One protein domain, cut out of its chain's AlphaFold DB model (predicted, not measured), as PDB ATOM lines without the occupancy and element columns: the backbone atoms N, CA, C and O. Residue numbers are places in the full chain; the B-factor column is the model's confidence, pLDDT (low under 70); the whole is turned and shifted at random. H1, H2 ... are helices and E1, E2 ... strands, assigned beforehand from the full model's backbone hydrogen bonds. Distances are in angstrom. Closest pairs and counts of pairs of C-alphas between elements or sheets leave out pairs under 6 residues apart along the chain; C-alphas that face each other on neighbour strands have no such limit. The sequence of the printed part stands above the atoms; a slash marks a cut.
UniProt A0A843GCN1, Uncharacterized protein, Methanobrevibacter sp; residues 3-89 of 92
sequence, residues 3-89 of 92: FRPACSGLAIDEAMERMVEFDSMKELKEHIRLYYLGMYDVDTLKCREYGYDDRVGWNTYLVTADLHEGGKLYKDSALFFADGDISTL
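What this domain is: This is residues 3 to 89 of the 92 residues of an uncharacterized protein of Methanobrevibacter sp (UniProt A0A843GCN1). A long, strongly twisted sheet is built mainly of a meander, E2 E3 E4, each strand the antiparallel neighbour of the one before. Helix H2 packs on E2, and little H1 grazes the sheet beside short E1. The 87 printed residues run E1 H1 H2 E2 E3 E4, sheet order E1 E4 E3 E2, antiparallel, class mixed. It is compact, radius of gyration of the C-alphas 12.7 A, spanning 38 by 31 by 21 A.

Where its parts are: Find E2, residues 40 to 53, 25.2 A, beginning at C-alpha 40 (157.379, 145.120, 81.919); it bends by 102 degrees at residue 43. E3, residues 58 to 69, runs 31.7 A; E4, residues 72 to 83, runs 30.0 A to C-alpha 83 (144.640, 134.801, 94.331). Look earlier for E1, 3 to 5, 6.6 A; H1, 12 to 17, 8.8 A; H2, 25 to 35, 15.4 A.

How they stand to each other: Within hydrogen-bond range are N 46 and O 64, 2.8 A, in hairpin E2 and E3; N 63 and O 80, 2.9 A, in hairpin E3 and E4; N 4 and O 81, 3.0 A, between E1 and E4. H2 is on the sheet; its closest C-alphas with E2 are Lys 29 and Val 42, 5.7 A. H1 only grazes it; Pro 5 and Ala 15 are its closest C-alphas with E1, 6.0 A. In H1 and H2 every O i to N i+4 pair is within range.

The domain as a whole: The farthest C-alphas, Gly 57 and Gly 71, are 38.6 A apart. The printed part has no cut and no long link. Look for pLDDT under 70 at residues 5 to 18, 37 to 38 and 82 to 89.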
ATOM      1  N   PHE A   3     142.932 138.516  90.234       70.94
ATOM      2  CA  PHE A   3     144.079 139.390  90.092       70.94
ATOM      3  C   PHE A   3     143.684 140.825  90.384       70.94
ATOM      4  O   PHE A   3     142.660 141.306  89.896       70.94
ATOM      5  N   ARG A   4     144.502 141.508  91.186       72.69
ATOM      6  CA  ARG A   4     144.289 142.910  91.541       72.69
ATOM      7  C   ARG A   4     145.494 143.740  91.126       72.69
ATOM      8  O   ARG A   4     146.600 143.498  91.628       72.69
ATOM      9  N   PRO A   5     145.303 144.719  90.226       66.50
ATOM     10  CA  PRO A   5     146.392 145.548  89.790       66.50
ATOM     11  C   PRO A   5     146.854 146.463  90.933       66.50
ATOM     12  O   PRO A   5     146.128 147.376  91.324       66.50
ATOM     13  N   ALA A   6     148.061 146.254  91.465       60.78
ATOM     14  CA  ALA A   6     148.719 147.215  92.340       60.78
ATOM     15  C   ALA A   6     149.312 148.341  91.477       60.78
ATOM     16  O   ALA A   6     150.515 148.433  91.251       60.78
ATOM     17  N   CYS A   7     148.447 149.198  90.941       55.97
ATOM     18  CA  CYS A   7     148.901 150.389  90.237       55.97
ATOM     19  C   CYS A   7     149.427 151.408  91.253       55.97
ATOM     20  O   CYS A   7     148.695 151.824  92.149       55.97
ATOM     21  N   SER A   8     150.654 151.891  91.056       50.53
ATOM     22  CA  SER A   8     151.324 152.916  91.877       50.53
ATOM     23  C   SER A   8     150.665 154.310  91.862       50.53
ATOM     24  O   SER A   8     151.242 155.268  92.373       50.53
ATOM     25  N   GLY A   9     149.457 154.440  91.306       54.19
ATOM     26  CA  GLY A   9     148.694 155.688  91.230       54.19
ATOM     27  C   GLY A   9     147.212 155.569  91.594       54.19
ATOM     28  O   GLY A   9     146.506 156.566  91.485       54.19
ATOM     29  N   LEU A  10     146.732 154.389  92.007       56.25
ATOM     30  CA  LEU A  10     145.364 154.216  92.509       56.25
ATOM     31  C   LEU A  10     145.377 154.197  94.037       56.25
ATOM     32  O   LEU A  10     146.305 153.662  94.651       56.25
ATOM     33  N   ALA A  11     144.337 154.757  94.655       63.00
ATOM     34  CA  ALA A  11     144.107 154.515  96.072       63.00
ATOM     35  C   ALA A  11     143.948 153.002  96.290       63.00
ATOM     36  O   ALA A  11     143.390 152.307  95.437       63.00
ATOM     37  N   ILE A  12     144.437 152.487  97.424       61.97
ATOM     38  CA  ILE A  12     144.354 151.054  97.748       61.97
ATOM     39  C   ILE A  12     142.916 150.556  97.575       61.97
ATOM     40  O   ILE A  12     142.719 149.498  96.996       61.97
ATOM     41  N   ASP A  13     141.918 151.343  97.966       64.94
ATOM     42  CA  ASP A  13     140.507 150.971  97.847       64.94
ATOM     43  C   ASP A  13     140.061 150.776  96.384       64.94
ATOM     44  O   ASP A  13     139.446 149.763  96.063       64.94
ATOM     45  N   GLU A  14     140.460 151.654  95.459       65.00
ATOM     46  CA  GLU A  14     140.141 151.515  94.026       65.00
ATOM     47  C   GLU A  14     140.863 150.324  93.381       65.00
ATOM     48  O   GLU A  14     140.308 149.617  92.534       65.00
ATOM     49  N   ALA A  15     142.110 150.072  93.789       63.09
ATOM     50  CA  ALA A  15     142.851 148.882  93.376       63.09
ATOM     51  C   ALA A  15     142.192 147.597  93.912       63.09
ATOM     52  O   ALA A  15     142.231 146.550  93.264       63.09
ATOM     53  N   MET A  16     141.546 147.683  95.078       62.91
ATOM     54  CA  MET A  16     140.833 146.583  95.719       62.91
ATOM     55  C   MET A  16     139.443 146.339  95.111       62.91
ATOM     56  O   MET A  16     138.934 145.224  95.187       62.91
ATOM     57  N   GLU A  17     138.839 147.318  94.446       66.50
ATOM     58  CA  GLU A  17     137.596 147.110  93.691       66.50
ATOM     59  C   GLU A  17     137.836 146.496  92.304       66.50
ATOM     60  O   GLU A  17     136.976 145.795  91.766       66.50
ATOM     61  N   ARG A  18     139.023 146.695  91.720       69.06
ATOM     62  CA  ARG A  18     139.381 146.156  90.401       69.06
ATOM     63  C   ARG A  18     139.918 144.733  90.501       69.06
ATOM     64  O   ARG A  18     141.116 144.491  90.431       69.06
ATOM     65  N   MET A  19     139.007 143.778  90.638       74.19
ATOM     66  CA  MET A  19     139.318 142.360  90.480       74.19
ATOM     67  C   MET A  19     139.147 141.947  89.015       74.19
ATOM     68  O   MET A  19     138.070 142.106  88.445       74.19
ATOM     69  N   VAL A  20     140.204 141.402  88.422       77.00
ATOM     70  CA  VAL A  20     140.164 140.759  87.106       77.00
ATOM     71  C   VAL A  20     140.384 139.270  87.308       77.00
ATOM     72  O   VAL A  20     141.238 138.874  88.098       77.00
ATOM     73  N   GLU A  21     139.602 138.438  86.635       78.12
ATOM     74  CA  GLU A  21     139.784 136.990  86.671       78.12
ATOM     75  C   GLU A  21     140.459 136.532  85.376       78.12
ATOM     76  O   GLU A  21     140.126 137.012  84.295       78.12
ATOM     77  N   PHE A  22     141.436 135.639  85.515       78.38
ATOM     78  CA  PHE A  22     142.170 135.010  84.423       78.38
ATOM     79  C   PHE A  22     142.126 133.502  84.590       78.38
ATOM     80  O   PHE A  22     142.354 132.990  85.692       78.38
ATOM     81  N   ASP A  23     141.925 132.782  83.500       75.19
ATOM     82  CA  ASP A  23     141.874 131.324  83.500       75.19
ATOM     83  C   ASP A  23     143.270 130.702  83.353       75.19
ATOM     84  O   ASP A  23     143.470 129.533  83.682       75.19
ATOM     85  N   SER A  24     144.269 131.481  82.915       76.50
ATOM     86  CA  SER A  24     145.636 130.987  82.700       76.50
ATOM     87  C   SER A  24     146.733 132.043  82.889       76.50
ATOM     88  O   SER A  24     146.499 133.252  82.841       76.50
ATOM     89  N   MET A  25     147.981 131.576  83.028       76.81
ATOM     90  CA  MET A  25     149.176 132.436  83.013       76.81
ATOM     91  C   MET A  25     149.327 133.188  81.684       76.81
ATOM     92  O   MET A  25     149.820 134.315  81.651       76.81
ATOM     93  N   LYS A  26     148.892 132.575  80.577       82.62
ATOM     94  CA  LYS A  26     148.927 133.199  79.254       82.62
ATOM     95  C   LYS A  26     148.046 134.447  79.212       82.62
ATOM     96  O   LYS A  26     148.518 135.491  78.774       82.62
ATOM     97  N   GLU A  27     146.819 134.353  79.714       81.94
ATOM     98  CA  GLU A  27     145.901 135.498  79.781       81.94
ATOM     99  C   GLU A  27     146.440 136.608  80.681       81.94
ATOM    100  O   GLU A  27     146.363 137.783  80.323       81.94
ATOM    101  N   LEU A  28     147.071 136.247  81.805       80.19
ATOM    102  CA  LEU A  28     147.756 137.215  82.657       80.19
ATOM    103  C   LEU A  28     148.884 137.940  81.897       80.19
ATOM    104  O   LEU A  28     148.950 139.170  81.914       80.19
ATOM    105  N   LYS A  29     149.759 137.201  81.200       82.69
ATOM    106  CA  LYS A  29     150.844 137.785  80.391       82.69
ATOM    107  C   LYS A  29     150.302 138.689  79.281       82.69
ATOM    108  O   LYS A  29     150.840 139.774  79.066       82.69
ATOM    109  N   GLU A  30     149.236 138.280  78.592       84.81
ATOM    110  CA  GLU A  30     148.579 139.092  77.559       84.81
ATOM    111  C   GLU A  30     147.974 140.371  78.144       84.81
ATOM    112  O   GLU A  30     148.189 141.453  77.593       84.81
ATOM    113  N   HIS A  31     147.303 140.283  79.294       82.56
ATOM    114  CA  HIS A  31     146.785 141.450  79.998       82.56
ATOM    115  C   HIS A  31     147.910 142.428  80.355       82.56
ATOM    116  O   HIS A  31     147.812 143.619  80.062       82.56
ATOM    117  N   ILE A  32     149.018 141.941  80.920       79.75
ATOM    118  CA  ILE A  32     150.149 142.804  81.279       79.75
ATOM    119  C   ILE A  32     150.758 143.454  80.032       79.75
ATOM    120  O   ILE A  32     151.011 144.659  80.021       79.75
ATOM    121  N   ARG A  33     150.931 142.687  78.951       83.38
ATOM    122  CA  ARG A  33     151.467 143.192  77.681       83.38
ATOM    123  C   ARG A  33     150.595 144.310  77.095       83.38
ATOM    124  O   ARG A  33     151.140 145.282  76.576       83.38
ATOM    125  N   LEU A  34     149.269 144.191  77.190       80.44
ATOM    126  CA  LEU A  34     148.321 145.178  76.667       80.44
ATOM    127  C   LEU A  34     148.233 146.441  77.533       80.44
ATOM    128  O   LEU A  34     148.245 147.547  76.997       80.44
ATOM    129  N   TYR A  35     148.152 146.290  78.857       77.88
ATOM    130  CA  TYR A  35     147.891 147.412  79.767       77.88
ATOM    131  C   TYR A  35     149.154 148.136  80.246       77.88
ATOM    132  O   TYR A  35     149.069 149.303  80.622       77.88
ATOM    133  N   TYR A  36     150.322 147.488  80.193       75.50
ATOM    134  CA  TYR A  36     151.592 148.057  80.662       75.50
ATOM    135  C   TYR A  36     152.610 148.281  79.529       75.50
ATOM    136  O   TYR A  36     153.793 148.449  79.804       75.50
ATOM    137  N   LEU A  37     152.148 148.293  78.267       66.56
ATOM    138  CA  LEU A  37     152.814 148.813  77.053       66.56
ATOM    139  C   LEU A  37     154.349 148.662  77.001       66.56
ATOM    140  O   LEU A  37     155.075 149.625  76.759       66.56
ATOM    141  N   GLY A  38     154.855 147.445  77.212       68.06
ATOM    142  CA  GLY A  38     156.290 147.141  77.087       68.06
ATOM    143  C   GLY A  38     157.175 147.709  78.200       68.06
ATOM    144  O   GLY A  38     158.396 147.634  78.102       68.06
ATOM    145  N   MET A  39     156.574 148.256  79.257       80.69
ATOM    146  CA  MET A  39     157.280 148.676  80.461       80.69
ATOM    147  C   MET A  39     157.785 147.448  81.228       80.69
ATOM    148  O   MET A  39     158.919 147.436  81.690       80.69
ATOM    149  N   TYR A  40     156.982 146.384  81.302       85.00
ATOM    150  CA  TYR A  40     157.379 145.120  81.919       85.00
ATOM    151  C   TYR A  40     157.683 144.043  80.881       85.00
ATOM    152  O   TYR A  40     156.922 143.851  79.927       85.00
ATOM    153  N   ASP A  41     158.760 143.297  81.114       86.94
ATOM    154  CA  ASP A  41     159.086 142.083  80.380       86.94
ATOM    155  C   ASP A  41     158.279 140.902  80.939       86.94
ATOM    156  O   ASP A  41     158.641 140.261  81.926       86.94
ATOM    157  N   VAL A  42     157.156 140.611  80.286       84.81
ATOM    158  CA  VAL A  42     156.235 139.528  80.667       84.81
ATOM    159  C   VAL A  42     156.848 138.129  80.571       84.81
ATOM    160  O   VAL A  42     156.311 137.193  81.168       84.81
ATOM    161  N   ASP A  43     157.953 137.965  79.844       85.75
ATOM    162  CA  ASP A  43     158.628 136.673  79.718       85.75
ATOM    163  C   ASP A  43     159.475 136.362  80.966       85.75
ATOM    164  O   ASP A  43     159.760 135.203  81.248       85.75
ATOM    165  N   THR A  44     159.772 137.375  81.786       86.50
ATOM    166  CA  THR A  44     160.443 137.232  83.094       86.50
ATOM    167  C   THR A  44     159.477 137.092  84.274       86.50
ATOM    168  O   THR A  44     159.905 137.107  85.432       86.50
ATOM    169  N   LEU A  45     158.172 136.984  84.002       84.06
ATOM    170  CA  LEU A  45     157.130 136.995  85.023       84.06
ATOM    171  C   LEU A  45     157.264 135.802  85.975       84.06
ATOM    172  O   LEU A  45     157.305 134.645  85.562       84.06
ATOM    173  N   LYS A  46     157.280 136.103  87.271       83.12
ATOM    174  CA  LYS A  46     157.321 135.135  88.367       83.12
ATOM    175  C   LYS A  46     156.165 135.395  89.316       83.12
ATOM    176  O   LYS A  46     155.825 136.544  89.592       83.12
ATOM    177  N   CYS A  47     155.625 134.323  89.876       81.44
ATOM    178  CA  CYS A  47     154.654 134.383  90.958       81.44
ATOM    179  C   CYS A  47     155.242 133.681  92.179       81.44
ATOM    180  O   CYS A  47     155.715 132.550  92.077       81.44
ATOM    181  N   ARG A  48     155.215 134.344  93.335       80.75
ATOM    182  CA  ARG A  48     155.652 133.761  94.609       80.75
ATOM    183  C   ARG A  48     154.593 133.950  95.676       80.75
ATOM    184  O   ARG A  48     153.866 134.938  95.652       80.75
ATOM    185  N   GLU A  49     154.524 133.024  96.620       83.31
ATOM    186  CA  GLU A  49     153.639 133.159  97.776       83.31
ATOM    187  C   GLU A  49     153.998 134.405  98.582       83.31
ATOM    188  O   GLU A  49     155.173 134.674  98.846       83.31
ATOM    189  N   TYR A  50     152.979 135.199  98.902       81.31
ATOM    190  CA  TYR A  50     153.109 136.380  99.751       81.31
ATOM    191  C   TYR A  50     152.475 136.135 101.122       81.31
ATOM    192  O   TYR A  50     153.039 136.537 102.137       81.31
ATOM    193  N   GLY A  51     151.355 135.408 101.148       82.31
ATOM    194  CA  GLY A  51     150.663 134.984 102.362       82.31
ATOM    195  C   GLY A  51     149.184 135.357 102.343       82.31
ATOM    196  O   GLY A  51     148.678 135.905 101.364       82.31
ATOM    197  N   TYR A  52     148.476 135.053 103.424       83.75
ATOM    198  CA  TYR A  52     147.063 135.397 103.562       83.75
ATOM    199  C   TYR A  52     146.869 136.902 103.781       83.75
ATOM    200  O   TYR A  52     147.583 137.506 104.581       83.75
ATOM    201  N   ASP A  53     145.896 137.500 103.093       78.62
ATOM    202  CA  ASP A  53     145.504 138.897 103.293       78.62
ATOM    203  C   ASP A  53     144.047 138.975 103.767       78.62
ATOM    204  O   ASP A  53     143.102 138.745 103.006       78.62
ATOM    205  N   ASP A  54     143.871 139.334 105.042       80.12
ATOM    206  CA  ASP A  54     142.567 139.430 105.708       80.12
ATOM    207  C   ASP A  54     141.612 140.432 105.038       80.12
ATOM    208  O   ASP A  54     140.396 140.307 105.161       80.12
ATOM    209  N   ARG A  55     142.131 141.429 104.306       74.69
ATOM    210  CA  ARG A  55     141.305 142.461 103.649       74.69
ATOM    211  C   ARG A  55     140.534 141.913 102.452       74.69
ATOM    212  O   ARG A  55     139.505 142.464 102.072       74.69
ATOM    213  N   VAL A  56     141.062 140.863 101.836       72.19
ATOM    214  CA  VAL A  56     140.517 140.208 100.636       72.19
ATOM    215  C   VAL A  56     140.047 138.784 100.907       72.19
ATOM    216  O   VAL A  56     139.321 138.220 100.092       72.19
ATOM    217  N   GLY A  57     140.400 138.227 102.065       76.50
ATOM    218  CA  GLY A  57     139.889 136.951 102.549       76.50
ATOM    219  C   GLY A  57     140.518 135.728 101.880       76.50
ATOM    220  O   GLY A  57     139.923 134.650 101.926       76.50
ATOM    221  N   TRP A  58     141.695 135.866 101.266       79.38
ATOM    222  CA  TRP A  58     142.329 134.799 100.489       79.38
ATOM    223  C   TRP A  58     143.864 134.788 100.582       79.38
ATOM    224  O   TRP A  58     144.482 135.734 101.079       79.38
ATOM    225  N   ASN A  59     144.488 133.709 100.092       78.88
ATOM    226  CA  ASN A  59     145.944 133.621  99.974       78.88
ATOM    227  C   ASN A  59     146.415 134.435  98.773       78.88
ATOM    228  O   ASN A  59     145.971 134.226  97.649       78.88
ATOM    229  N   THR A  60     147.337 135.353  99.026       78.19
ATOM    230  CA  THR A  60     147.893 136.237  98.013       78.19
ATOM    231  C   THR A  60     149.266 135.781  97.555       78.19
ATOM    232  O   THR A  60     150.087 135.237  98.303       78.19
ATOM    233  N   TYR A  61     149.523 136.081  96.294       81.50
ATOM    234  CA  TYR A  61     150.768 135.823  95.614       81.50
ATOM    235  C   TYR A  61     151.296 137.115  95.017       81.50
ATOM    236  O   TYR A  61     150.544 137.876  94.411       81.50
ATOM    237  N   LEU A  62     152.594 137.356  95.177       81.06
ATOM    238  CA  LEU A  62     153.262 138.485  94.560       81.06
ATOM    239  C   LEU A  62     153.669 138.110  93.137       81.06
ATOM    240  O   LEU A  62     154.469 137.191  92.938       81.06
ATOM    241  N   VAL A  63     153.145 138.859  92.173       82.06
ATOM    242  CA  VAL A  63     153.552 138.786  90.769       82.06
ATOM    243  C   VAL A  63     154.653 139.816  90.531       82.06
ATOM    244  O   VAL A  63     154.461 141.008  90.788       82.06
ATOM    245  N   THR A  64     155.807 139.359  90.053       85.38
ATOM    246  CA  THR A  64     156.989 140.183  89.756       85.38
ATOM    247  C   THR A  64     157.452 139.969  88.320       85.38
ATOM    248  O   THR A  64     157.343 138.858  87.809       85.38
ATOM    249  N   ALA A  65     158.014 140.993  87.691       87.12
ATOM    250  CA  ALA A  65     158.614 140.929  86.359       87.12
ATOM    251  C   ALA A  65     159.694 142.007  86.242       87.12
ATOM    252  O   ALA A  65     159.701 142.985  86.997       87.12
ATOM    253  N   ASP A  66     160.608 141.842  85.299       89.81
ATOM    254  CA  ASP A  66     161.627 142.835  85.012       89.81
ATOM    255  C   ASP A  66     160.989 144.074  84.360       89.81
ATOM    256  O   ASP A  66     160.130 143.980  83.485       89.81
ATOM    257  N   LEU A  67     161.386 145.253  84.830       87.75
ATOM    258  CA  LEU A  67     160.835 146.552  84.446       87.75
ATOM    259  C   LEU A  67     161.891 147.366  83.697       87.75
ATOM    260  O   LEU A  67     162.989 147.597  84.205       87.75
ATOM    261  N   HIS A  68     161.533 147.852  82.515       85.81
ATOM    262  CA  HIS A  68     162.314 148.781  81.715       85.81
ATOM    263  C   HIS A  68     161.757 150.195  81.884       85.81
ATOM    264  O   HIS A  68     160.746 150.559  81.289       85.81
ATOM    265  N   GLU A  69     162.441 151.022  82.672       84.38
ATOM    266  CA  GLU A  69     162.037 152.408  82.910       84.38
ATOM    267  C   GLU A  69     163.242 153.345  82.757       84.38
ATOM    268  O   GLU A  69     164.301 153.144  83.356       84.38
ATOM    269  N   GLY A  70     163.109 154.369  81.907       85.00
ATOM    270  CA  GLY A  70     164.151 155.384  81.708       85.00
ATOM    271  C   GLY A  70     165.496 154.832  81.210       85.00
ATOM    272  O   GLY A  70     166.545 155.368  81.563       85.00
ATOM    273  N   GLY A  71     165.483 153.737  80.439       83.69
ATOM    274  CA  GLY A  71     166.693 153.058  79.954       83.69
ATOM    275  C   GLY A  71     167.403 152.190  81.001       83.69
ATOM    276  O   GLY A  71     168.492 151.685  80.734       83.69
ATOM    277  N   LYS A  72     166.805 152.005  82.183       86.94
ATOM    278  CA  LYS A  72     167.297 151.116  83.240       86.94
ATOM    279  C   LYS A  72     166.433 149.864  83.330       86.94
ATOM    280  O   LYS A  72     165.237 149.913  83.059       86.94
ATOM    281  N   LEU A  73     167.065 148.766  83.738       88.44
ATOM    282  CA  LEU A  73     166.414 147.497  84.037       88.44
ATOM    283  C   LEU A  73     166.293 147.332  85.555       88.44
ATOM    284  O   LEU A  73     167.310 147.287  86.251       88.44
ATOM    285  N   TYR A  74     165.068 147.205  86.051       86.88
ATOM    286  CA  TYR A  74     164.758 146.916  87.447       86.88
ATOM    287  C   TYR A  74     164.220 145.495  87.557       86.88
ATOM    288  O   TYR A  74     163.112 145.198  87.110       86.88
ATOM    289  N   LYS A  75     165.023 144.609  88.144       88.06
ATOM    290  CA  LYS A  75     164.685 143.189  88.248       88.06
ATOM    291  C   LYS A  75     163.630 142.917  89.305       88.06
ATOM    292  O   LYS A  75     163.632 143.575  90.344       88.06
ATOM    293  N   ASP A  76     162.796 141.909  89.047       83.25
ATOM    294  CA  ASP A  76     161.775 141.421  89.985       83.25
ATOM    295  C   ASP A  76     160.887 142.553  90.542       83.25
ATOM    296  O   ASP A  76     160.501 142.560  91.716       83.25
ATOM    297  N   SER A  77     160.567 143.535  89.699       82.44
ATOM    298  CA  SER A  77     159.724 144.659  90.087       82.44
ATOM    299  C   SER A  77     158.325 144.144  90.388       82.44
ATOM    300  O   SER A  77     157.735 143.418  89.589       82.44
ATOM    301  N   ALA A  78     157.808 144.487  91.566       77.50
ATOM    302  CA  ALA A  78     156.472 144.086  91.975       77.50
ATOM    303  C   ALA A  78     155.444 144.721  91.049       77.50
ATOM    304  O   ALA A  78     155.468 145.933  90.825       77.50
ATOM    305  N   LEU A  79     154.544 143.890  90.539       71.50
ATOM    306  CA  LEU A  79     153.436 144.372  89.750       71.50
ATOM    307  C   LEU A  79     152.125 144.233  90.512       71.50
ATOM    308  O   LEU A  79     151.389 145.208  90.602       71.50
ATOM    309  N   PHE A  80     151.812 143.044  91.048       72.38
ATOM    310  CA  PHE A  80     150.432 142.713  91.428       72.38
ATOM    311  C   PHE A  80     150.307 141.715  92.574       72.38
ATOM    312  O   PHE A  80     151.248 140.979  92.882       72.38
ATOM    313  N   PHE A  81     149.090 141.643  93.122       70.69
ATOM    314  CA  PHE A  81     148.646 140.552  93.982       70.69
ATOM    315  C   PHE A  81     147.666 139.656  93.222       70.69
ATOM    316  O   PHE A  81     146.709 140.141  92.611       70.69
ATOM    317  N   ALA A  82     147.897 138.348  93.276       65.88
ATOM    318  CA  ALA A  82     147.010 137.344  92.706       65.88
ATOM    319  C   ALA A  82     146.476 136.396  93.786       65.88
ATOM    320  O   ALA A  82     147.165 136.132  94.766       65.88
ATOM    321  N   ASP A  83     145.271 135.882  93.578       69.88
ATOM    322  CA  ASP A  83     144.640 134.801  94.331       69.88
ATOM    323  C   ASP A  83     144.432 133.570  93.441       69.88
ATOM    324  O   ASP A  83     144.153 133.663  92.234       69.88
ATOM    325  N   GLY A  84     144.558 132.408  94.074       61.00
ATOM    326  CA  GLY A  84     144.385 131.096  93.470       61.00
ATOM    327  C   GLY A  84     145.644 130.238  93.507       61.00
ATOM    328  O   GLY A  84     146.765 130.731  93.563       61.00
ATOM    329  N   ASP A  85     145.439 128.924  93.455       59.19
ATOM    330  CA  ASP A  85     146.499 127.922  93.425       59.19
ATOM    331  C   ASP A  85     147.411 128.096  92.192       59.19
ATOM    332  O   ASP A  85     147.105 127.628  91.089       59.19
ATOM    333  N   ILE A  86     148.559 128.763  92.383       59.12
ATOM    334  CA  ILE A  86     149.564 128.951  91.327       59.12
ATOM    335  C   ILE A  86     150.166 127.611  90.873       59.12
ATOM    336  O   ILE A  86     150.833 127.557  89.842       59.12
ATOM    337  N   SER A  87     149.971 126.505  91.603       53.19
ATOM    338  CA  SER A  87     150.512 125.206  91.184       53.19
ATOM    339  C   SER A  87     149.909 124.710  89.865       53.19
ATOM    340  O   SER A  87     150.510 123.861  89.201       53.19
ATOM    341  N   THR A  88     148.781 125.297  89.447       49.78
ATOM    342  CA  THR A  88     148.170 125.115  88.122       49.78
ATOM    343  C   THR A  88     148.795 125.982  87.020       49.78
ATOM    344  O   THR A  88     148.573 125.709  85.848       49.78
ATOM    345  N   LEU A  89     149.624 126.977  87.355       54.69
ATOM    346  CA  LEU A  89     150.303 127.869  86.400       54.69
ATOM    347  C   LEU A  89     151.688 127.366  85.979       54.69
ATOM    348  O   LEU A  89     152.541 128.172  85.594       54.69
TER     349      LEU A  89